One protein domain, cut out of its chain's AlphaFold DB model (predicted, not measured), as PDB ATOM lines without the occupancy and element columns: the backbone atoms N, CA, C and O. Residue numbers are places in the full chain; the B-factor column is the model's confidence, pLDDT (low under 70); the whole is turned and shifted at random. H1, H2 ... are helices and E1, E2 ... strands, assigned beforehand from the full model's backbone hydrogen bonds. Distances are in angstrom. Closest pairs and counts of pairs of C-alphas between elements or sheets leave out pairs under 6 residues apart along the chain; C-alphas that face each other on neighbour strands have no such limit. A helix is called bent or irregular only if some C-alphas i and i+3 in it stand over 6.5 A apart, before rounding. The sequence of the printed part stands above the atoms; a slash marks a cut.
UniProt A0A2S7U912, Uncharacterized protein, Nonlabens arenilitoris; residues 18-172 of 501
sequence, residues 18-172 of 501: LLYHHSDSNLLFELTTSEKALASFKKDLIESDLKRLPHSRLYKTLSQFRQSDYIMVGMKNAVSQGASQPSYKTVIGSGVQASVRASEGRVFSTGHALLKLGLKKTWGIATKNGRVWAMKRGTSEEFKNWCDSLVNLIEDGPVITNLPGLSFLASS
ATOM      1  N   LEU A  18    -108.844  -1.910  36.578       93.81
ATOM      2  CA  LEU A  18    -109.270  -1.675  37.958       93.81
ATOM      3  C   LEU A  18    -108.119  -2.019  38.900       93.81
ATOM      4  O   LEU A  18    -107.602  -3.138  38.885       93.81
ATOM      5  N   LEU A  19    -107.751  -1.052  39.733       94.12
ATOM      6  CA  LEU A  19    -106.745  -1.189  40.774       94.12
ATOM      7  C   LEU A  19    -107.433  -0.954  42.111       94.12
ATOM      8  O   LEU A  19    -107.957   0.130  42.363       94.12
ATOM      9  N   TYR A  20    -107.479  -1.987  42.945       94.81
ATOM     10  CA  TYR A  20    -108.115  -1.925  44.252       94.81
ATOM     11  C   TYR A  20    -107.079  -2.159  45.349       94.81
ATOM     12  O   TYR A  20    -106.566  -3.266  45.496       94.81
ATOM     13  N   HIS A  21    -106.760  -1.105  46.099       94.12
ATOM     14  CA  HIS A  21    -105.844  -1.161  47.231       94.12
ATOM     15  C   HIS A  21    -106.633  -1.279  48.538       94.12
ATOM     16  O   HIS A  21    -107.396  -0.379  48.893       94.12
ATOM     17  N   HIS A  22    -106.437  -2.385  49.251       94.62
ATOM     18  CA  HIS A  22    -106.967  -2.588  50.592       94.62
ATOM     19  C   HIS A  22    -105.895  -2.188  51.618       94.62
ATOM     20  O   HIS A  22    -104.960  -2.948  51.878       94.62
ATOM     21  N   SER A  23    -106.022  -0.980  52.178       89.94
ATOM     22  CA  SER A  23    -104.995  -0.330  53.008       89.94
ATOM     23  C   SER A  23    -104.577  -1.148  54.224       89.94
ATOM     24  O   SER A  23    -103.390  -1.247  54.521       89.94
ATOM     25  N   ASP A  24    -105.540  -1.763  54.909       90.38
ATOM     26  CA  ASP A  24    -105.303  -2.367  56.225       90.38
ATOM     27  C   ASP A  24    -104.457  -3.645  56.136       90.38
ATOM     28  O   ASP A  24    -103.741  -3.989  57.071       90.38
ATOM     29  N   SER A  25    -104.518  -4.328  54.991       89.12
ATOM     30  CA  SER A  25    -103.739  -5.537  54.691       89.12
ATOM     31  C   SER A  25    -102.565  -5.273  53.748       89.12
ATOM     32  O   SER A  25    -101.790  -6.186  53.459       89.12
ATOM     33  N   ASN A  26    -102.419  -4.033  53.265       90.50
ATOM     34  CA  ASN A  26    -101.423  -3.631  52.274       90.50
ATOM     35  C   ASN A  26    -101.424  -4.550  51.032       90.50
ATOM     36  O   ASN A  26    -100.380  -5.010  50.563       90.50
ATOM     37  N   LEU A  27    -102.623  -4.868  50.529       92.25
ATOM     38  CA  LEU A  27    -102.825  -5.708  49.347       92.25
ATOM     39  C   LEU A  27    -103.383  -4.883  48.187       92.25
ATOM     40  O   LEU A  27    -104.382  -4.179  48.333       92.25
ATOM     41  N   LEU A  28    -102.764  -5.025  47.015       93.06
ATOM     42  CA  LEU A  28    -103.237  -4.449  45.760       93.06
ATOM     43  C   LEU A  28    -103.780  -5.553  44.848       93.06
ATOM     44  O   LEU A  28    -103.070  -6.503  44.516       93.06
ATOM     45  N   PHE A  29    -105.028  -5.402  44.417       94.00
ATOM     46  CA  PHE A  29    -105.666  -6.262  43.425       94.00
ATOM     47  C   PHE A  29    -105.727  -5.556  42.076       94.00
ATOM     48  O   PHE A  29    -106.109  -4.387  41.986       94.00
ATOM     49  N   GLU A  30    -105.391  -6.294  41.021       93.12
ATOM     50  CA  GLU A  30    -105.298  -5.784  39.656       93.12
ATOM     51  C   GLU A  30    -106.228  -6.587  38.747       93.12
ATOM     52  O   GLU A  30    -106.096  -7.807  38.625       93.12
ATOM     53  N   LEU A  31    -107.163  -5.902  38.090       93.38
ATOM     54  CA  LEU A  31    -107.979  -6.456  37.013       93.38
ATOM     55  C   LEU A  31    -107.710  -5.639  35.753       93.38
ATOM     56  O   LEU A  31    -107.902  -4.426  35.747       93.38
ATOM     57  N   THR A  32    -107.287  -6.296  34.678       91.81
ATOM     58  CA  THR A  32    -107.013  -5.616  33.413       91.81
ATOM     59  C   THR A  32    -107.422  -6.449  32.208       91.81
ATOM     60  O   THR A  32    -107.305  -7.674  32.227       91.81
ATOM     61  N   THR A  33    -107.893  -5.780  31.157       90.50
ATOM     62  CA  THR A  33    -108.090  -6.374  29.826       90.50
ATOM     63  C   THR A  33    -106.793  -6.470  29.019       90.50
ATOM     64  O   THR A  33    -106.711  -7.300  28.118       90.50
ATOM     65  N   SER A  34    -105.765  -5.686  29.371       89.12
ATOM     66  CA  SER A  34    -104.473  -5.628  28.686       89.12
ATOM     67  C   SER A  34    -103.331  -5.409  29.679       89.12
ATOM     68  O   SER A  34    -103.047  -4.297  30.128       89.12
ATOM     69  N   GLU A  35    -102.620  -6.492  30.000       86.38
ATOM     70  CA  GLU A  35    -101.436  -6.445  30.871       86.38
ATOM     71  C   GLU A  35    -100.325  -5.571  30.284       86.38
ATOM     72  O   GLU A  35     -99.625  -4.889  31.029       86.38
ATOM     73  N   LYS A  36    -100.191  -5.554  28.950       84.25
ATOM     74  CA  LYS A  36     -99.205  -4.729  28.246       84.25
ATOM     75  C   LYS A  36     -99.507  -3.239  28.408       84.25
ATOM     76  O   LYS A  36     -98.587  -2.480  28.694       84.25
ATOM     77  N   ALA A  37    -100.772  -2.842  28.250       88.75
ATOM     78  CA  ALA A  37    -101.184  -1.457  28.456       88.75
ATOM     79  C   ALA A  37    -101.020  -1.059  29.925       88.75
ATOM     80  O   ALA A  37    -100.386  -0.051  30.206       88.75
ATOM     81  N   LEU A  38    -101.485  -1.884  30.874       90.44
ATOM     82  CA  LEU A  38    -101.299  -1.592  32.298       90.44
ATOM     83  C   LEU A  38     -99.812  -1.400  32.628       90.44
ATOM     84  O   LEU A  38     -99.440  -0.417  33.260       90.44
ATOM     85  N   ALA A  39     -98.947  -2.302  32.159       84.94
ATOM     86  CA  ALA A  39     -97.513  -2.239  32.420       84.94
ATOM     87  C   ALA A  39     -96.839  -0.957  31.901       84.94
ATOM     88  O   ALA A  39     -95.838  -0.548  32.488       84.94
ATOM     89  N   SER A  40     -97.364  -0.312  30.849       87.56
ATOM     90  CA  SER A  40     -96.734   0.879  30.264       87.56
ATOM     91  C   SER A  40     -96.930   2.156  31.078       87.56
ATOM     92  O   SER A  40     -96.147   3.077  30.900       87.56
ATOM     93  N   PHE A  41     -97.951   2.227  31.941       90.19
ATOM     94  CA  PHE A  41     -98.230   3.412  32.772       90.19
ATOM     95  C   PHE A  41     -98.302   3.107  34.276       90.19
ATOM     96  O   PHE A  41     -98.395   4.015  35.098       90.19
ATOM     97  N   LYS A  42     -98.268   1.831  34.679       89.12
ATOM     98  CA  LYS A  42     -98.438   1.428  36.084       89.12
ATOM     99  C   LYS A  42     -97.385   2.021  37.019       89.12
ATOM    100  O   LYS A  42     -97.737   2.376  38.137       89.12
ATOM    101  N   LYS A  43     -96.129   2.129  36.574       85.06
ATOM    102  CA  LYS A  43     -95.046   2.730  37.375       85.06
ATOM    103  C   LYS A  43     -95.259   4.227  37.620       85.06
ATOM    104  O   LYS A  43     -94.861   4.717  38.666       85.06
ATOM    105  N   ASP A  44     -95.928   4.918  36.700       89.38
ATOM    106  CA  ASP A  44     -96.268   6.337  36.863       89.38
ATOM    107  C   ASP A  44     -97.468   6.528  37.804       89.38
ATOM    108  O   ASP A  44     -97.652   7.592  38.388       89.38
ATOM    109  N   LEU A  45     -98.305   5.495  37.944       89.44
ATOM    110  CA  LEU A  45     -99.483   5.508  38.810       89.44
ATOM    111  C   LEU A  45     -99.181   5.036  40.239       89.44
ATOM    112  O   LEU A  45     -99.850   5.452  41.183       89.44
ATOM    113  N   ILE A  46     -98.219   4.126  40.394       88.38
ATOM    114  CA  ILE A  46     -97.848   3.498  41.661       88.38
ATOM    115  C   ILE A  46     -96.336   3.641  41.825       88.38
ATOM    116  O   ILE A  46     -95.569   2.883  41.237       88.38
ATOM    117  N   GLU A  47     -95.928   4.602  42.655       81.31
ATOM    118  CA  GLU A  47     -94.516   4.915  42.932       81.31
ATOM    119  C   GLU A  47     -93.832   3.898  43.866       81.31
ATOM    120  O   GLU A  47     -92.648   4.026  44.168       81.31
ATOM    121  N   SER A  48     -94.565   2.890  44.351       78.88
ATOM    122  CA  SER A  48     -94.030   1.824  45.196       78.88
ATOM    123  C   SER A  48     -93.757   0.543  44.413       78.88
ATOM    124  O   SER A  48     -94.521   0.141  43.531       78.88
ATOM    125  N   ASP A  49     -92.685  -0.152  44.791       74.62
ATOM    126  CA  ASP A  49     -92.393  -1.470  44.247       74.62
ATOM    127  C   ASP A  49     -93.379  -2.515  44.783       74.62
ATOM    128  O   ASP A  49     -93.585  -2.694  45.986       74.62
ATOM    129  N   LEU A  50     -94.011  -3.230  43.852       80.50
ATOM    130  CA  LEU A  50     -95.038  -4.217  44.158       80.50
ATOM    131  C   LEU A  50     -94.440  -5.620  44.201       80.50
ATOM    132  O   LEU A  50     -93.898  -6.126  43.216       80.50
ATOM    133  N   LYS A  51     -94.617  -6.295  45.338       79.38
ATOM    134  CA  LYS A  51     -94.215  -7.694  45.518       79.38
ATOM    135  C   LYS A  51     -95.391  -8.614  45.221       79.38
ATOM    136  O   LYS A  51     -96.486  -8.435  45.751       79.38
ATOM    137  N   ARG A  52     -95.161  -9.641  44.394       83.25
ATOM    138  CA  ARG A  52     -96.162 -10.696  44.178       83.25
ATOM    139  C   ARG A  52     -96.448 -11.417  45.491       83.25
ATOM    140  O   ARG A  52     -95.538 -11.689  46.274       83.25
ATOM    141  N   LEU A  53     -97.712 -11.774  45.687       84.44
ATOM    142  CA  LEU A  53     -98.134 -12.544  46.846       84.44
ATOM    143  C   LEU A  53     -97.468 -13.941  46.828       84.44
ATOM    144  O   LEU A  53     -97.537 -14.621  45.800       84.44
ATOM    145  N   PRO A  54     -96.847 -14.399  47.934       80.62
ATOM    146  CA  PRO A  54     -96.262 -15.736  48.006       80.62
ATOM    147  C   PRO A  54     -97.288 -16.854  47.799       80.62
ATOM    148  O   PRO A  54     -98.461 -16.707  48.161       80.62
ATOM    149  N   HIS A  55     -96.836 -18.008  47.296       83.62
ATOM    150  CA  HIS A  55     -97.714 -19.152  47.017       83.62
ATOM    151  C   HIS A  55     -98.531 -19.576  48.241       83.62
ATOM    152  O   HIS A  55     -99.721 -19.861  48.121       83.62
ATOM    153  N   SER A  56     -97.917 -19.556  49.423       79.56
ATOM    154  CA  SER A  56     -98.562 -20.014  50.649       79.56
ATOM    155  C   SER A  56     -99.755 -19.155  51.075       79.56
ATOM    156  O   SER A  56    -100.757 -19.666  51.573       79.56
ATOM    157  N   ARG A  57     -99.678 -17.843  50.826       83.88
ATOM    158  CA  ARG A  57    -100.788 -16.907  51.034       83.88
ATOM    159  C   ARG A  57    -101.857 -17.070  49.954       83.88
ATOM    160  O   ARG A  57    -103.041 -17.011  50.260       83.88
ATOM    161  N   LEU A  58    -101.454 -17.354  48.713       84.56
ATOM    162  CA  LEU A  58    -102.381 -17.612  47.609       84.56
ATOM    163  C   LEU A  58    -103.208 -18.887  47.830       84.56
ATOM    164  O   LEU A  58    -104.409 -18.878  47.579       84.56
ATOM    165  N   TYR A  59    -102.607 -19.969  48.337       84.00
ATOM    166  CA  TYR A  59    -103.330 -21.217  48.618       84.00
ATOM    167  C   TYR A  59    -104.463 -21.035  49.632       84.00
ATOM    168  O   TYR A  59    -105.465 -21.748  49.557       84.00
ATOM    169  N   LYS A  60    -104.357 -20.051  50.533       82.75
ATOM    170  CA  LYS A  60    -105.419 -19.744  51.495       82.75
ATOM    171  C   LYS A  60    -106.722 -19.287  50.848       82.75
ATOM    172  O   LYS A  60    -107.782 -19.557  51.410       82.75
ATOM    173  N   THR A  61    -106.692 -18.702  49.648       82.12
ATOM    174  CA  THR A  61    -107.934 -18.359  48.932       82.12
ATOM    175  C   THR A  61    -108.761 -19.606  48.600       82.12
ATOM    176  O   THR A  61    -109.971 -19.523  48.434       82.12
ATOM    177  N   LEU A  62    -108.146 -20.792  48.585       79.69
ATOM    178  CA  LEU A  62    -108.826 -22.063  48.354       79.69
ATOM    179  C   LEU A  62    -109.166 -22.837  49.637       79.69
ATOM    180  O   LEU A  62    -109.709 -23.937  49.561       79.69
ATOM    181  N   SER A  63    -108.893 -22.280  50.819       74.06
ATOM    182  CA  SER A  63    -109.104 -22.953  52.112       74.06
ATOM    183  C   SER A  63    -110.567 -23.317  52.402       74.06
ATOM    184  O   SER A  63    -110.826 -24.293  53.103       74.06
ATOM    185  N   GLN A  64    -111.531 -22.582  51.837       70.75
ATOM    186  CA  GLN A  64    -112.965 -22.854  52.005       70.75
ATOM    187  C   GLN A  64    -113.481 -24.031  51.160       70.75
ATOM    188  O   GLN A  64    -114.636 -24.437  51.315       70.75
ATOM    189  N   PHE A  65    -112.669 -24.568  50.249       71.38
ATOM    190  CA  PHE A  65    -113.106 -25.578  49.290       71.38
ATOM    191  C   PHE A  65    -112.897 -26.990  49.822       71.38
ATOM    192  O   PHE A  65    -111.922 -27.285  50.517       71.38
ATOM    193  N   ARG A  66    -113.806 -27.901  49.459       67.12
ATOM    194  CA  ARG A  66    -113.629 -29.319  49.768       67.12
ATOM    195  C   ARG A  66    -112.706 -29.945  48.730       67.12
ATOM    196  O   ARG A  66    -112.680 -29.560  47.566       67.12
ATOM    197  N   GLN A  67    -111.990 -30.988  49.137       66.81
ATOM    198  CA  GLN A  67    -111.063 -31.725  48.267       66.81
ATOM    199  C   GLN A  67    -111.753 -32.365  47.044       66.81
ATOM    200  O   GLN A  67    -111.094 -32.709  46.071       66.81
ATOM    201  N   SER A  68    -113.077 -32.531  47.087       64.25
ATOM    202  CA  SER A  68    -113.906 -33.058  45.997       64.25
ATOM    203  C   SER A  68    -114.216 -32.049  44.889       64.25
ATOM    204  O   SER A  68    -114.812 -32.430  43.884       64.25
ATOM    205  N   ASP A  69    -113.857 -30.778  45.071       78.12
ATOM    206  CA  ASP A  69    -114.400 -29.674  44.277       78.12
ATOM    207  C   ASP A  69    -113.507 -29.270  43.090       78.12
ATOM    208  O   ASP A  69    -113.822 -28.308  42.383       78.12
ATOM    209  N   TYR A  70    -112.397 -29.978  42.853       85.81
ATOM    210  CA  TYR A  70    -111.494 -29.685  41.739       85.81
ATOM    211  C   TYR A  70    -112.149 -29.977  40.388       85.81
ATOM    212  O   TYR A  70    -112.550 -31.102  40.096       85.81
ATOM    213  N   ILE A  71    -112.177 -28.953  39.535       87.94
ATOM    214  CA  ILE A  71    -112.474 -29.069  38.102       87.94
ATOM    215  C   ILE A  71    -111.181 -29.337  37.327       87.94
ATOM    216  O   ILE A  71    -111.177 -30.075  36.341       87.94
ATOM    217  N   MET A  72    -110.087 -28.703  37.759       90.56
ATOM    218  CA  MET A  72    -108.789 -28.772  37.101       90.56
ATOM    219  C   MET A  72    -107.657 -28.561  38.100       90.56
ATOM    220  O   MET A  72    -107.744 -27.700  38.978       90.56
ATOM    221  N   VAL A  73    -106.564 -29.292  37.896       91.31
ATOM    222  CA  VAL A  73    -105.282 -29.062  38.562       91.31
ATOM    223  C   VAL A  73    -104.179 -29.091  37.514       91.31
ATOM    224  O   VAL A  73    -104.037 -30.050  36.760       91.31
ATOM    225  N   GLY A  74    -103.404 -28.017  37.477       91.50
ATOM    226  CA  GLY A  74    -102.170 -27.891  36.724       91.50
ATOM    227  C   GLY A  74    -100.978 -28.011  37.658       91.50
ATOM    228  O   GLY A  74    -100.863 -27.294  38.652       91.50
ATOM    229  N   MET A  75    -100.080 -28.918  37.323       91.44
ATOM    230  CA  MET A  75     -98.899 -29.269  38.087       91.44
ATOM    231  C   MET A  75     -97.653 -28.857  37.317       91.44
ATOM    232  O   MET A  75     -97.521 -29.161  36.130       91.44
ATOM    233  N   LYS A  76     -96.737 -28.172  37.997       87.44
ATOM    234  CA  LYS A  76     -95.464 -27.722  37.436       87.44
ATOM    235  C   LYS A  76     -94.353 -28.648  37.910       87.44
ATOM    236  O   LYS A  76     -94.320 -29.009  39.082       87.44
ATOM    237  N   ASN A  77     -93.443 -29.021  37.015       87.12
ATOM    238  CA  ASN A  77     -92.253 -29.767  37.407       87.12
ATOM    239  C   ASN A  77     -91.360 -28.899  38.317       87.12
ATOM    240  O   ASN A  77     -91.000 -27.774  37.965       87.12
ATOM    241  N   ALA A  78     -91.048 -29.436  39.490       79.94
ATOM    242  CA  ALA A  78     -90.295 -28.823  40.569       79.94
ATOM    243  C   ALA A  78     -88.865 -29.369  40.716       79.94
ATOM    244  O   ALA A  78     -88.109 -28.805  41.493       79.94
ATOM    245  N   VAL A  79     -88.484 -30.448  40.017       73.12
ATOM    246  CA  VAL A  79     -87.239 -31.213  40.278       73.12
ATOM    247  C   VAL A  79     -86.309 -31.218  39.066       73.12
ATOM    248  O   VAL A  79     -85.621 -32.187  38.772       73.12
ATOM    249  N   SER A  80     -86.255 -30.078  38.372       67.31
ATOM    250  CA  SER A  80     -85.526 -29.890  37.113       67.31
ATOM    251  C   SER A  80     -86.104 -30.684  35.926       67.31
ATOM    252  O   SER A  80     -86.850 -31.658  36.059       67.31
ATOM    253  N   GLN A  81     -85.823 -30.206  34.713       64.44
ATOM    254  CA  GLN A  81     -86.400 -30.742  33.482       64.44
ATOM    255  C   GLN A  81     -85.660 -32.020  33.051       64.44
ATOM    256  O   GLN A  81     -84.567 -31.957  32.500       64.44
ATOM    257  N   GLY A  82     -86.263 -33.188  33.295       61.72
ATOM    258  CA  GLY A  82     -85.826 -34.477  32.745       61.72
ATOM    259  C   GLY A  82     -86.644 -34.887  31.515       61.72
ATOM    260  O   GLY A  82     -87.799 -34.498  31.377       61.72
ATOM    261  N   ALA A  83     -86.079 -35.721  30.636       56.88
ATOM    262  CA  ALA A  83     -86.735 -36.144  29.388       56.88
ATOM    263  C   ALA A  83     -88.020 -36.976  29.593       56.88
ATOM    264  O   ALA A  83     -88.861 -37.050  28.702       56.88
ATOM    265  N   SER A  84     -88.179 -37.613  30.756       70.69
ATOM    266  CA  SER A  84     -89.294 -38.520  31.053       70.69
ATOM    267  C   SER A  84     -90.475 -37.858  31.763       70.69
ATOM    268  O   SER A  84     -91.463 -38.539  32.034       70.69
ATOM    269  N   GLN A  85     -90.384 -36.570  32.109       79.62
ATOM    270  CA  GLN A  85     -91.440 -35.853  32.825       79.62
ATOM    271  C   GLN A  85     -91.747 -34.524  32.133       79.62
ATOM    272  O   GLN A  85     -90.829 -33.741  31.877       79.62
ATOM    273  N   PRO A  86     -93.022 -34.222  31.836       82.12
ATOM    274  CA  PRO A  86     -93.372 -32.950  31.226       82.12
ATOM    275  C   PRO A  86     -93.039 -31.791  32.174       82.12
ATOM    276  O   PRO A  86     -93.113 -31.918  33.394       82.12
ATOM    277  N   SER A  87     -92.734 -30.616  31.620       80.62
ATOM    278  CA  SER A  87     -92.578 -29.385  32.418       80.62
ATOM    279  C   SER A  87     -93.870 -28.965  33.112       80.62
ATOM    280  O   SER A  87     -93.840 -28.285  34.137       80.62
ATOM    281  N   TYR A  88     -95.004 -29.334  32.514       87.19
ATOM    282  CA  TYR A  88     -96.330 -29.013  32.999       87.19
ATOM    283  C   TYR A  88     -97.290 -30.160  32.697       87.19
ATOM    284  O   TYR A  88     -97.342 -30.639  31.564       87.19
ATOM    285  N   LYS A  89     -98.064 -30.583  33.694       90.19
ATOM    286  CA  LYS A  89     -99.110 -31.598  33.553       90.19
ATOM    287  C   LYS A  89    -100.427 -31.017  34.043       90.19
ATOM    288  O   LYS A  89    -100.519 -30.591  35.186       90.19
ATOM    289  N   THR A  90    -101.455 -31.039  33.203       91.56
ATOM    290  CA  THR A  90    -102.798 -30.588  33.584       91.56
ATOM    291  C   THR A  90    -103.752 -31.767  33.578       91.56
ATOM    292  O   THR A  90    -103.759 -32.549  32.629       91.56
ATOM    293  N   VAL A  91    -104.576 -31.876  34.618       89.88
ATOM    294  CA  VAL A  91    -105.682 -32.828  34.673       89.88
ATOM    295  C   VAL A  91    -106.997 -32.079  34.857       89.88
ATOM    296  O   VAL A  91    -107.082 -31.172  35.684       89.88
ATOM    297  N   ILE A  92    -108.004 -32.437  34.057       89.62
ATOM    298  CA  ILE A  92    -109.316 -31.779  33.974       89.62
ATOM    299  C   ILE A  92    -110.400 -32.859  33.977       89.62
ATOM    300  O   ILE A  92    -110.261 -33.859  33.274       89.62
ATOM    301  N   GLY A  93    -111.488 -32.645  34.718       83.81
ATOM    302  CA  GLY A  93    -112.665 -33.518  34.680       83.81
ATOM    303  C   GLY A  93    -113.336 -33.692  36.038       83.81
ATOM    304  O   GLY A  93    -113.079 -32.948  36.981       83.81
ATOM    305  N   SER A  94    -114.216 -34.688  36.147       73.69
ATOM    306  CA  SER A  94    -114.714 -35.145  37.444       73.69
ATOM    307  C   SER A  94    -113.654 -36.011  38.131       73.69
ATOM    308  O   SER A  94    -113.039 -36.869  37.506       73.69
ATOM    309  N   GLY A  95    -113.438 -35.799  39.431       71.12
ATOM    310  CA  GLY A  95    -112.518 -36.632  40.208       71.12
ATOM    311  C   GLY A  95    -111.032 -36.356  39.955       71.12
ATOM    312  O   GLY A  95    -110.224 -37.270  40.108       71.12
ATOM    313  N   VAL A  96    -110.654 -35.120  39.602       79.69
ATOM    314  CA  VAL A  96    -109.252 -34.717  39.368       79.69
ATOM    315  C   VAL A  96    -108.327 -35.183  40.493       79.69
ATOM    316  O   VAL A  96    -107.266 -35.742  40.224       79.69
ATOM    317  N   GLN A  97    -108.750 -35.054  41.748       74.06
ATOM    318  CA  GLN A  97    -107.980 -35.486  42.912       74.06
ATOM    319  C   GLN A  97    -107.600 -36.977  42.893       74.06
ATOM    320  O   GLN A  97    -106.539 -37.329  43.387       74.06
ATOM    321  N   ALA A  98    -108.426 -37.847  42.302       71.31
ATOM    322  CA  ALA A  98    -108.153 -39.284  42.214       71.31
ATOM    323  C   ALA A  98    -107.184 -39.637  41.072       71.31
ATOM    324  O   ALA A  98    -106.608 -40.723  41.056       71.31
ATOM    325  N   SER A  99    -107.014 -38.733  40.107       78.56
ATOM    326  CA  SER A  99    -106.132 -38.930  38.952       78.56
ATOM    327  C   SER A  99    -104.687 -38.494  39.202       78.56
ATOM    328  O   SER A  99    -103.777 -38.966  38.515       78.56
ATOM    329  N   VAL A 100    -104.476 -37.606  40.178       85.25
ATOM    330  CA  VAL A 100    -103.145 -37.177  40.610       85.25
ATOM    331  C   VAL A 100    -102.613 -38.205  41.601       85.25
ATOM    332  O   VAL A 100    -103.236 -38.452  42.634       85.25
ATOM    333  N   ARG A 101    -101.471 -38.822  41.290       84.38
ATOM    334  CA  ARG A 101    -100.901 -39.880  42.140       84.38
ATOM    335  C   ARG A 101     -99.986 -39.299  43.207       84.38
ATOM    336  O   ARG A 101     -99.349 -38.272  42.986       84.38
ATOM    337  N   ALA A 102     -99.878 -39.984  44.344       84.44
ATOM    338  CA  ALA A 102     -99.021 -39.536  45.438       84.44
ATOM    339  C   ALA A 102     -97.545 -39.510  45.018       84.44
ATOM    340  O   ALA A 102     -96.832 -38.552  45.324       84.44
ATOM    341  N   SER A 103     -97.133 -40.493  44.212       84.31
ATOM    342  CA  SER A 103     -95.800 -40.565  43.609       84.31
ATOM    343  C   SER A 103     -95.428 -39.349  42.743       84.31
ATOM    344  O   SER A 103     -94.245 -39.029  42.610       84.31
ATOM    345  N   GLU A 104     -96.407 -38.611  42.202       87.69
ATOM    346  CA  GLU A 104     -96.152 -37.404  41.401       87.69
ATOM    347  C   GLU A 104     -95.587 -36.252  42.233       87.69
ATOM    348  O   GLU A 104     -94.890 -35.398  41.687       87.69
ATOM    349  N   GLY A 105     -95.796 -36.240  43.552       87.75
ATOM    350  CA  GLY A 105     -95.251 -35.207  44.433       87.75
ATOM    351  C   GLY A 105     -93.732 -35.205  44.575       87.75
ATOM    352  O   GLY A 105     -93.160 -34.221  45.047       87.75
ATOM    353  N   ARG A 106     -93.066 -36.268  44.114       87.06
ATOM    354  CA  ARG A 106     -91.603 -36.327  43.981       87.06
ATOM    355  C   ARG A 106     -91.076 -35.444  42.857       87.06
ATOM    356  O   ARG A 106     -89.883 -35.187  42.819       87.06
ATOM    357  N   VAL A 107     -91.935 -35.046  41.918       88.00
ATOM    358  CA  VAL A 107     -91.560 -34.284  40.718       88.00
ATOM    359  C   VAL A 107     -92.338 -32.983  40.629       88.00
ATOM    360  O   VAL A 107     -91.792 -31.979  40.190       88.00
ATOM    361  N   PHE A 108     -93.608 -32.978  41.018       90.06
ATOM    362  CA  PHE A 108     -94.526 -31.897  40.709       90.06
ATOM    363  C   PHE A 108     -94.938 -31.090  41.940       90.06
ATOM    364  O   PHE A 108     -95.332 -31.644  42.968       90.06
ATOM    365  N   SER A 109     -94.930 -29.767  41.786       88.69
ATOM    366  CA  SER A 109     -95.585 -28.811  42.679       88.69
ATOM    367  C   SER A 109     -96.870 -28.273  42.045       88.69
ATOM    368  O   SER A 109     -97.165 -28.484  40.862       88.69
ATOM    369  N   THR A 110     -97.672 -27.556  42.829       87.50
ATOM    370  CA  THR A 110     -98.864 -26.887  42.302       87.50
ATOM    371  C   THR A 110     -98.494 -25.706  41.397       87.50
ATOM    372  O   THR A 110     -97.879 -24.736  41.843       87.50
ATOM    373  N   GLY A 111     -98.978 -25.739  40.151       88.12
ATOM    374  CA  GLY A 111     -98.925 -24.611  39.218       88.12
ATOM    375  C   GLY A 111    -100.226 -23.799  39.185       88.12
ATOM    376  O   GLY A 111    -100.221 -22.592  39.416       88.12
ATOM    377  N   HIS A 112    -101.361 -24.450  38.929       90.88
ATOM    378  CA  HIS A 112    -102.678 -23.815  38.982       90.88
ATOM    379  C   HIS A 112    -103.757 -24.782  39.456       90.88
ATOM    380  O   HIS A 112    -103.611 -25.996  39.348       90.88
ATOM    381  N   ALA A 113    -104.874 -24.252  39.931       90.38
ATOM    382  CA  ALA A 113    -106.059 -25.049  40.219       90.38
ATOM    383  C   ALA A 113    -107.323 -24.254  39.932       90.38
ATOM    384  O   ALA A 113    -107.305 -23.029  39.988       90.38
ATOM    385  N   LEU A 114    -108.409 -24.961  39.634       90.31
ATOM    386  CA  LEU A 114    -109.753 -24.414  39.504       90.31
ATOM    387  C   LEU A 114    -110.717 -25.303  40.285       90.31
ATOM    388  O   LEU A 114    -110.814 -26.503  40.016       90.31
ATOM    389  N   LEU A 115    -111.428 -24.706  41.236       87.75
ATOM    390  CA  LEU A 115    -112.353 -25.392  42.129       87.75
ATOM    391  C   LEU A 115    -113.755 -24.798  42.015       87.75
ATOM    392  O   LEU A 115    -113.929 -23.631  41.653       87.75
ATOM    393  N   LYS A 116    -114.762 -25.604  42.350       85.06
ATOM    394  CA  LYS A 116    -116.174 -25.223  42.336       85.06
ATOM    395  C   LYS A 116    -116.749 -25.146  43.750       85.06
ATOM    396  O   LYS A 116    -116.834 -26.152  44.433       85.06
ATOM    397  N   LEU A 117    -117.246 -23.982  44.166       73.69
ATOM    398  CA  LEU A 117    -117.968 -23.830  45.432       73.69
ATOM    399  C   LEU A 117    -119.482 -23.864  45.183       73.69
ATOM    400  O   LEU A 117    -120.079 -22.915  44.658       73.69
ATOM    401  N   GLY A 118    -120.124 -24.969  45.560       70.06
ATOM    402  CA  GLY A 118    -121.553 -25.180  45.322       70.06
ATOM    403  C   GLY A 118    -121.896 -25.263  43.828       70.06
ATOM    404  O   GLY A 118    -121.123 -25.774  43.023       70.06
ATOM    405  N   LEU A 119    -123.077 -24.781  43.424       64.00
ATOM    406  CA  LEU A 119    -123.561 -24.973  42.047       64.00
ATOM    407  C   LEU A 119    -123.017 -23.960  41.025       64.00
ATOM    408  O   LEU A 119    -122.946 -24.305  39.847       64.00
ATOM    409  N   LYS A 120    -122.640 -22.741  41.445       68.81
ATOM    410  CA  LYS A 120    -122.390 -21.609  40.523       68.81
ATOM    411  C   LYS A 120    -121.081 -20.839  40.724       68.81
ATOM    412  O   LYS A 120    -120.765 -20.010  39.879       68.81
ATOM    413  N   LYS A 121    -120.337 -21.045  41.814       81.12
ATOM    414  CA  LYS A 121    -119.101 -20.285  42.067       81.12
ATOM    415  C   LYS A 121    -117.891 -21.119  41.661       81.12
ATOM    416  O   LYS A 121    -117.823 -22.294  42.006       81.12
ATOM    417  N   THR A 122    -116.943 -20.513  40.957       86.88
ATOM    418  CA  THR A 122    -115.659 -21.134  40.619       86.88
ATOM    419  C   THR A 122    -114.531 -20.202  40.985       86.88
ATOM    420  O   THR A 122    -114.610 -19.015  40.673       86.88
ATOM    421  N   TRP A 123    -113.511 -20.720  41.657       88.56
ATOM    422  CA  TRP A 123    -112.311 -19.967  42.000       88.56
ATOM    423  C   TRP A 123    -111.106 -20.714  41.464       88.56
ATOM    424  O   TRP A 123    -110.997 -21.930  41.627       88.56
ATOM    425  N   GLY A 124    -110.219 -19.989  40.804       89.88
ATOM    426  CA  GLY A 124    -108.958 -20.513  40.331       89.88
ATOM    427  C   GLY A 124    -107.787 -19.707  40.852       89.88
ATOM    428  O   GLY A 124    -107.922 -18.519  41.139       89.88
ATOM    429  N   ILE A 125    -106.647 -20.379  40.976       90.50
ATOM    430  CA  ILE A 125    -105.374 -19.766  41.344       90.50
ATOM    431  C   ILE A 125    -104.277 -20.189  40.377       90.50
ATOM    432  O   ILE A 125    -104.292 -21.315  39.879       90.50
ATOM    433  N   ALA A 126    -103.291 -19.321  40.162       89.62
ATOM    434  CA  ALA A 126    -102.059 -19.632  39.445       89.62
ATOM    435  C   ALA A 126    -100.884 -19.091  40.248       89.62
ATOM    436  O   ALA A 126    -100.745 -17.878  40.420       89.62
ATOM    437  N   THR A 127    -100.040 -20.003  40.719       83.38
ATOM    438  CA  THR A 127     -98.955 -19.723  41.665       83.38
ATOM    439  C   THR A 127     -97.870 -18.869  41.022       83.38
ATOM    440  O   THR A 127     -97.585 -17.784  41.520       83.38
ATOM    441  N   LYS A 128     -97.390 -19.267  39.833       78.38
ATOM    442  CA  LYS A 128     -96.330 -18.568  39.073       78.38
ATOM    443  C   LYS A 128     -96.573 -17.058  38.926       78.38
ATOM    444  O   LYS A 128     -95.646 -16.258  39.046       78.38
ATOM    445  N   ASN A 129     -97.823 -16.675  38.662       78.69
ATOM    446  CA  ASN A 129     -98.193 -15.288  38.384       78.69
ATOM    447  C   ASN A 129     -98.938 -14.615  39.548       78.69
ATOM    448  O   ASN A 129     -99.379 -13.484  39.379       78.69
ATOM    449  N   GLY A 130     -99.113 -15.291  40.691       85.88
ATOM    450  CA  GLY A 130     -99.848 -14.753  41.840       85.88
ATOM    451  C   GLY A 130    -101.303 -14.384  41.528       85.88
ATOM    452  O   GLY A 130    -101.806 -13.400  42.059       85.88
ATOM    453  N   ARG A 131    -101.972 -15.119  40.630       90.25
ATOM    454  CA  ARG A 131    -103.319 -14.766  40.149       90.25
ATOM    455  C   ARG A 131    -104.401 -15.530  40.889       90.25
ATOM    456  O   ARG A 131    -104.242 -16.723  41.150       90.25
ATOM    457  N   VAL A 132    -105.528 -14.856  41.101       91.06
ATOM    458  CA  VAL A 132    -106.813 -15.447  41.484       91.06
ATOM    459  C   VAL A 132    -107.845 -15.034  40.439       91.06
ATOM    460  O   VAL A 132    -107.861 -13.881  40.014       91.06
ATOM    461  N   TRP A 133    -108.705 -15.950  40.001       90.88
ATOM    462  CA  TRP A 133    -109.790 -15.641  39.064       90.88
ATOM    463  C   TRP A 133    -111.063 -16.406  39.406       90.88
ATOM    464  O   TRP A 133    -111.037 -17.430  40.085       90.88
ATOM    465  N   ALA A 134    -112.187 -15.927  38.885       88.56
ATOM    466  CA  ALA A 134    -113.466 -16.616  38.931       88.56
ATOM    467  C   ALA A 134    -114.124 -16.563  37.551       88.56
ATOM    468  O   ALA A 134    -113.976 -15.579  36.828       88.56
ATOM    469  N   MET A 135    -114.888 -17.593  37.175       86.50
ATOM    470  CA  MET A 135    -115.666 -17.568  35.926       86.50
ATOM    471  C   MET A 135    -116.979 -16.799  36.136       86.50
ATOM    472  O   MET A 135    -118.069 -17.367  36.069       86.50
ATOM    473  N   LYS A 136    -116.873 -15.505  36.455       85.12
ATOM    474  CA  LYS A 136    -118.003 -14.608  36.723       85.12
ATOM    475  C   LYS A 136    -117.757 -13.248  36.062       85.12
ATOM    476  O   LYS A 136    -116.634 -12.764  36.034       85.12
ATOM    477  N   ARG A 137    -118.828 -12.623  35.566       85.88
ATOM    478  CA  ARG A 137    -118.867 -11.192  35.225       85.88
ATOM    479  C   ARG A 137    -119.612 -10.435  36.323       85.88
ATOM    480  O   ARG A 137    -120.531 -11.000  36.920       85.88
ATOM    481  N   GLY A 138    -119.222  -9.194  36.580       88.19
ATOM    482  CA  GLY A 138    -119.851  -8.368  37.605       88.19
ATOM    483  C   GLY A 138    -119.491  -6.892  37.493       88.19
ATOM    484  O   GLY A 138    -118.720  -6.505  36.615       88.19
ATOM    485  N   THR A 139    -120.073  -6.082  38.371       93.12
ATOM    486  CA  THR A 139    -119.782  -4.645  38.486       93.12
ATOM    487  C   THR A 139    -118.463  -4.388  39.225       93.12
ATOM    488  O   THR A 139    -117.910  -5.279  39.873       93.12
ATOM    489  N   SER A 140    -117.956  -3.152  39.173       91.75
ATOM    490  CA  SER A 140    -116.793  -2.730  39.972       91.75
ATOM    491  C   SER A 140    -117.035  -2.865  41.481       91.75
ATOM    492  O   SER A 140    -116.124  -3.227  42.222       91.75
ATOM    493  N   GLU A 141    -118.271  -2.651  41.939       94.62
ATOM    494  CA  GLU A 141    -118.671  -2.875  43.331       94.62
ATOM    495  C   GLU A 141    -118.621  -4.364  43.706       94.62
ATOM    496  O   GLU A 141    -118.079  -4.730  44.749       94.62
ATOM    497  N   GLU A 142    -119.110  -5.252  42.833       93.50
ATOM    498  CA  GLU A 142    -118.974  -6.697  43.040       93.50
ATOM    499  C   GLU A 142    -117.508  -7.151  43.029       93.50
ATOM    500  O   GLU A 142    -117.150  -8.052  43.789       93.50
ATOM    501  N   PHE A 143    -116.659  -6.532  42.200       93.06
ATOM    502  CA  PHE A 143    -115.218  -6.786  42.184       93.06
ATOM    503  C   PHE A 143    -114.556  -6.374  43.504       93.06
ATOM    504  O   PHE A 143    -113.831  -7.181  44.084       93.06
ATOM    505  N   LYS A 144    -114.857  -5.175  44.022       95.12
ATOM    506  CA  LYS A 144    -114.387  -4.722  45.340       95.12
ATOM    507  C   LYS A 144    -114.791  -5.710  46.434       95.12
ATOM    508  O   LYS A 144    -113.937  -6.207  47.157       95.12
ATOM    509  N   ASN A 145    -116.079  -6.045  46.514       94.44
ATOM    510  CA  ASN A 145    -116.590  -6.964  47.534       94.44
ATOM    511  C   ASN A 145    -115.942  -8.356  47.435       94.44
ATOM    512  O   ASN A 145    -115.749  -9.040  48.441       94.44
ATOM    513  N   TRP A 146    -115.593  -8.793  46.222       91.50
ATOM    514  CA  TRP A 146    -114.837 -10.023  46.035       91.50
ATOM    515  C   TRP A 146    -113.392  -9.894  46.530       91.50
ATOM    516  O   TRP A 146    -112.936 -10.787  47.244       91.50
ATOM    517  N   CYS A 147    -112.703  -8.788  46.243       93.44
ATOM    518  CA  CYS A 147    -111.372  -8.518  46.788       93.44
ATOM    519  C   CYS A 147    -111.382  -8.514  48.323       93.44
ATOM    520  O   CYS A 147    -110.569  -9.211  48.920       93.44
ATOM    521  N   ASP A 148    -112.356  -7.853  48.955       93.69
ATOM    522  CA  ASP A 148    -112.532  -7.852  50.416       93.69
ATOM    523  C   ASP A 148    -112.669  -9.284  50.966       93.69
ATOM    524  O   ASP A 148    -112.052  -9.658  51.963       93.69
ATOM    525  N   SER A 149    -113.422 -10.143  50.267       90.31
ATOM    526  CA  SER A 149    -113.540 -11.556  50.650       90.31
ATOM    527  C   SER A 149    -112.227 -12.338  50.504       90.31
ATOM    528  O   SER A 149    -111.959 -13.232  51.308       90.31
ATOM    529  N   LEU A 150    -111.399 -12.007  49.505       90.19
ATOM    530  CA  LEU A 150    -110.079 -12.612  49.318       90.19
ATOM    531  C   LEU A 150    -109.094 -12.146  50.392       90.19
ATOM    532  O   LEU A 150    -108.317 -12.970  50.862       90.19
ATOM    533  N   VAL A 151    -109.143 -10.875  50.804       91.94
ATOM    534  CA  VAL A 151    -108.307 -10.340  51.892       91.94
ATOM    535  C   VAL A 151    -108.523 -11.145  53.169       91.94
ATOM    536  O   VAL A 151    -107.555 -11.674  53.708       91.94
ATOM    537  N   ASN A 152    -109.780 -11.323  53.591       88.06
ATOM    538  CA  ASN A 152    -110.103 -12.107  54.788       88.06
ATOM    539  C   ASN A 152    -109.499 -13.515  54.711       88.06
ATOM    540  O   ASN A 152    -108.878 -13.989  55.652       88.06
ATOM    541  N   LEU A 153    -109.593 -14.167  53.550       86.56
ATOM    542  CA  LEU A 153    -109.015 -15.497  53.354       86.56
ATOM    543  C   LEU A 153    -107.490 -15.521  53.374       86.56
ATOM    544  O   LEU A 153    -106.905 -16.482  53.859       86.56
ATOM    545  N   ILE A 154    -106.847 -14.512  52.794       87.06
ATOM    546  CA  ILE A 154    -105.389 -14.421  52.705       87.06
ATOM    547  C   ILE A 154    -104.776 -14.134  54.085       87.06
ATOM    548  O   ILE A 154    -103.708 -14.672  54.405       87.06
ATOM    549  N   GLU A 155    -105.429 -13.298  54.891       84.19
ATOM    550  CA  GLU A 155    -104.970 -12.941  56.236       84.19
ATOM    551  C   GLU A 155    -105.287 -14.036  57.261       84.19
ATOM    552  O   GLU A 155    -104.404 -14.445  58.019       84.19
ATOM    553  N   ASP A 156    -106.490 -14.610  57.227       77.38
ATOM    554  CA  ASP A 156    -106.932 -15.554  58.251       77.38
ATOM    555  C   ASP A 156    -106.239 -16.927  58.160       77.38
ATOM    556  O   ASP A 156    -105.868 -17.431  57.094       77.38
ATOM    557  N   GLY A 157    -106.078 -17.578  59.315       65.50
ATOM    558  CA  GLY A 157    -105.716 -18.995  59.417       65.50
ATOM    559  C   GLY A 157    -104.225 -19.348  59.252       65.50
ATOM    560  O   GLY A 157    -103.374 -18.485  59.011       65.50
ATOM    561  N   PRO A 158    -103.880 -20.642  59.409       67.25
ATOM    562  CA  PRO A 158    -102.502 -21.124  59.340       67.25
ATOM    563  C   PRO A 158    -101.926 -21.020  57.921       67.25
ATOM    564  O   PRO A 158    -102.657 -21.015  56.932       67.25
ATOM    565  N   VAL A 159    -100.596 -20.962  57.813       69.56
ATOM    566  CA  VAL A 159     -99.887 -21.010  56.525       69.56
ATOM    567  C   VAL A 159    -100.210 -22.325  55.811       69.56
ATOM    568  O   VAL A 159    -100.075 -23.399  56.393       69.56
ATOM    569  N   ILE A 160    -100.625 -22.242  54.546       76.00
ATOM    570  CA  ILE A 160    -100.909 -23.406  53.703       76.00
ATOM    571  C   ILE A 160     -99.774 -23.540  52.694       76.00
ATOM    572  O   ILE A 160     -99.514 -22.602  51.957       76.00
ATOM    573  N   THR A 161     -99.098 -24.684  52.634       74.88
ATOM    574  CA  THR A 161     -97.959 -24.918  51.716       74.88
ATOM    575  C   THR A 161     -98.327 -25.754  50.490       74.88
ATOM    576  O   THR A 161     -97.497 -25.947  49.599       74.88
ATOM    577  N   ASN A 162     -99.559 -26.268  50.447       79.50
ATOM    578  CA  ASN A 162    -100.052 -27.195  49.436       79.50
ATOM    579  C   ASN A 162    -101.543 -26.971  49.168       79.50
ATOM    580  O   ASN A 162    -102.285 -26.495  50.021       79.50
ATOM    581  N   LEU A 163    -102.013 -27.416  48.009       77.75
ATOM    582  CA  LEU A 163    -103.441 -27.458  47.716       77.75
ATOM    583  C   LEU A 163    -104.210 -28.410  48.659       77.75
ATOM    584  O   LEU A 163    -103.737 -29.523  48.916       77.75
ATOM    585  N   PRO A 164    -105.420 -28.038  49.129       74.75
ATOM    586  CA  PRO A 164    -106.266 -28.928  49.924       74.75
ATOM    587  C   PRO A 164    -106.501 -30.270  49.217       74.75
ATOM    588  O   PRO A 164    -106.977 -30.298  48.087       74.75
ATOM    589  N   GLY A 165    -106.177 -31.390  49.870       76.56
ATOM    590  CA  GLY A 165    -106.337 -32.740  49.301       76.56
ATOM    591  C   GLY A 165    -105.221 -33.198  48.362       76.56
ATOM    592  O   GLY A 165    -105.223 -34.353  47.952       76.56
ATOM    593  N   LEU A 166    -104.246 -32.333  48.076       83.69
ATOM    594  CA  LEU A 166    -103.050 -32.633  47.285       83.69
ATOM    595  C   LEU A 166    -101.778 -32.292  48.076       83.69
ATOM    596  O   LEU A 166    -100.769 -31.855  47.526       83.69
ATOM    597  N   SER A 167    -101.825 -32.497  49.396       82.88
ATOM    598  CA  SER A 167    -100.699 -32.255  50.309       82.88
ATOM    599  C   SER A 167     -99.501 -33.170  50.063       82.88
ATOM    600  O   SER A 167     -98.419 -32.905  50.569       82.88
ATOM    601  N   PHE A 168     -99.687 -34.233  49.282       85.25
ATOM    602  CA  PHE A 168     -98.615 -35.118  48.851       85.25
ATOM    603  C   PHE A 168     -97.781 -34.543  47.697       85.25
ATOM    604  O   PHE A 168     -96.729 -35.108  47.417       85.25
ATOM    605  N   LEU A 169     -98.220 -33.470  47.019       89.31
ATOM    606  CA  LEU A 169     -97.400 -32.767  46.025       89.31
ATOM    607  C   LEU A 169     -96.207 -32.061  46.684       89.31
ATOM    608  O   LEU A 169     -96.209 -31.842  47.897       89.31
ATOM    609  N   ALA A 170     -95.215 -31.662  45.887       89.75
ATOM    610  CA  ALA A 170     -94.104 -30.853  46.378       89.75
ATOM    611  C   ALA A 170     -94.635 -29.569  47.041       89.75
ATOM    612  O   ALA A 170     -95.465 -28.856  46.462       89.75
ATOM    613  N   SER A 171     -94.178 -29.306  48.265       89.19
ATOM    614  CA  SER A 171     -94.607 -28.152  49.052       89.19
ATOM    615  C   SER A 171     -93.867 -26.898  48.609       89.19
ATOM    616  O   SER A 171     -92.748 -26.971  48.099       89.19
ATOM    617  N   SER A 172     -94.494 -25.737  48.795       87.94
ATOM    618  CA  SER A 172     -93.876 -24.445  48.508       87.94
ATOM    619  C   SER A 172     -93.982 -23.527  49.718       87.94
ATOM    620  O   SER A 172     -95.083 -23.250  50.199       87.94
TER     621      SER A 172
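Overview. This is residues 18 to 172 of the 501 residues of an uncharacterized protein of Nonlabens arenilitoris (UniProt A0A2S7U912). Two lobes sit side by side: a larger one built on a twisted, curled sheet of five strands with H2 over it, and a smaller one in which H5 packs on the hairpin E1 and E2. The end of H5 meets H2 between the lobes, residues 43 to 49 stick out at the end of H1, and residues 156 to 172, with no named element, run back past H2 to E5. The printed part has 155 residues, in the order E1 E2 H1 H2 E3 E4 H3 H4 E5 E6 E7 H5. The large sheet runs E4 E3 E5 E6 E7, all antiparallel; the class is mixed, helices and strands. It is compact, radius of gyration of the C-alphas 16.6 A, spanning 46 by 36 by 29 A.

Arrangement. Start at E5, residues 108 to 117, which bends by 60 degrees at residue 111. Beside it look for E3, residues 70 to 77, with N 74 and O 112 at 2.8 A, and beyond that edge strand E4, residues 88 to 92, with N 75 and O 89 at 2.7 A. On the other side of E5 comes E6, residues 121 to 126, with N 115 and O 123 at 2.8 A, then edge strand E7, residues 131 to 133, with N 124 and O 133 at 2.8 A. E5 E6 E7 form a meander, each strand the antiparallel neighbour of the one before. H3, residues 96 to 99, and H4, residues 102 to 106, only graze the sheet, H4 only just, with 5 pairs of C-alphas within 10 A. E4, H3 H4, E5 form a split strand-helix-strand unit, two strands running the same way with E3 between them; its crossover is right-handed. H2, residues 55 to 62, lies over E6 at a height over the sheet of 8.8 A, along the strands, 6 degrees to E6 on the local plane. H5, residues 140 to 155, touches H2 with residues 150 to 155 alone, closest at the C-alphas of Thr 61 and Leu 153, 5.4 A, a steep tilt of 62 degrees. In the hairpin of E1, residues 18 to 22, and E2, residues 27 to 32, N 20 and O 29 are 2.9 A apart; the closest C-alphas of E1 and H5, Tyr 20 and Lys 144, are 7.0 A apart. H1, residues 35 to 45, is apart from H5. O i to N i+4 pairs are within hydrogen-bond range throughout H5, in 4 of 7 in H1, 1 of 4 in H2 and 0 of 1 in H4; H3 is too short for one, and O i to N i+3 gives 4 of 5 in H2 and 2 of 2 in H4.

Along the chain. Find C-alpha 18 at (-109.270, -1.675, 37.958), where E1 begins. E5 runs 25.2 A from C-alpha 108 at (-94.526, -31.897, 40.709); E3 measures 19.7 A. H5 runs 22.6 A to C-alpha 155 at (-104.970, -12.941, 56.236). H1, 14.5 A long, is irregular: C-alphas 40 and 43 are 7.5 A apart.

Size, cuts and confidence. The two farthest C-alphas, of Ala 83 and Glu 141, are 48.2 A apart. The printed part has no cut and no long link. Look for pLDDT under 70 at residues 66 to 68, 80 to 83, 119 to 120 and 157 to 159.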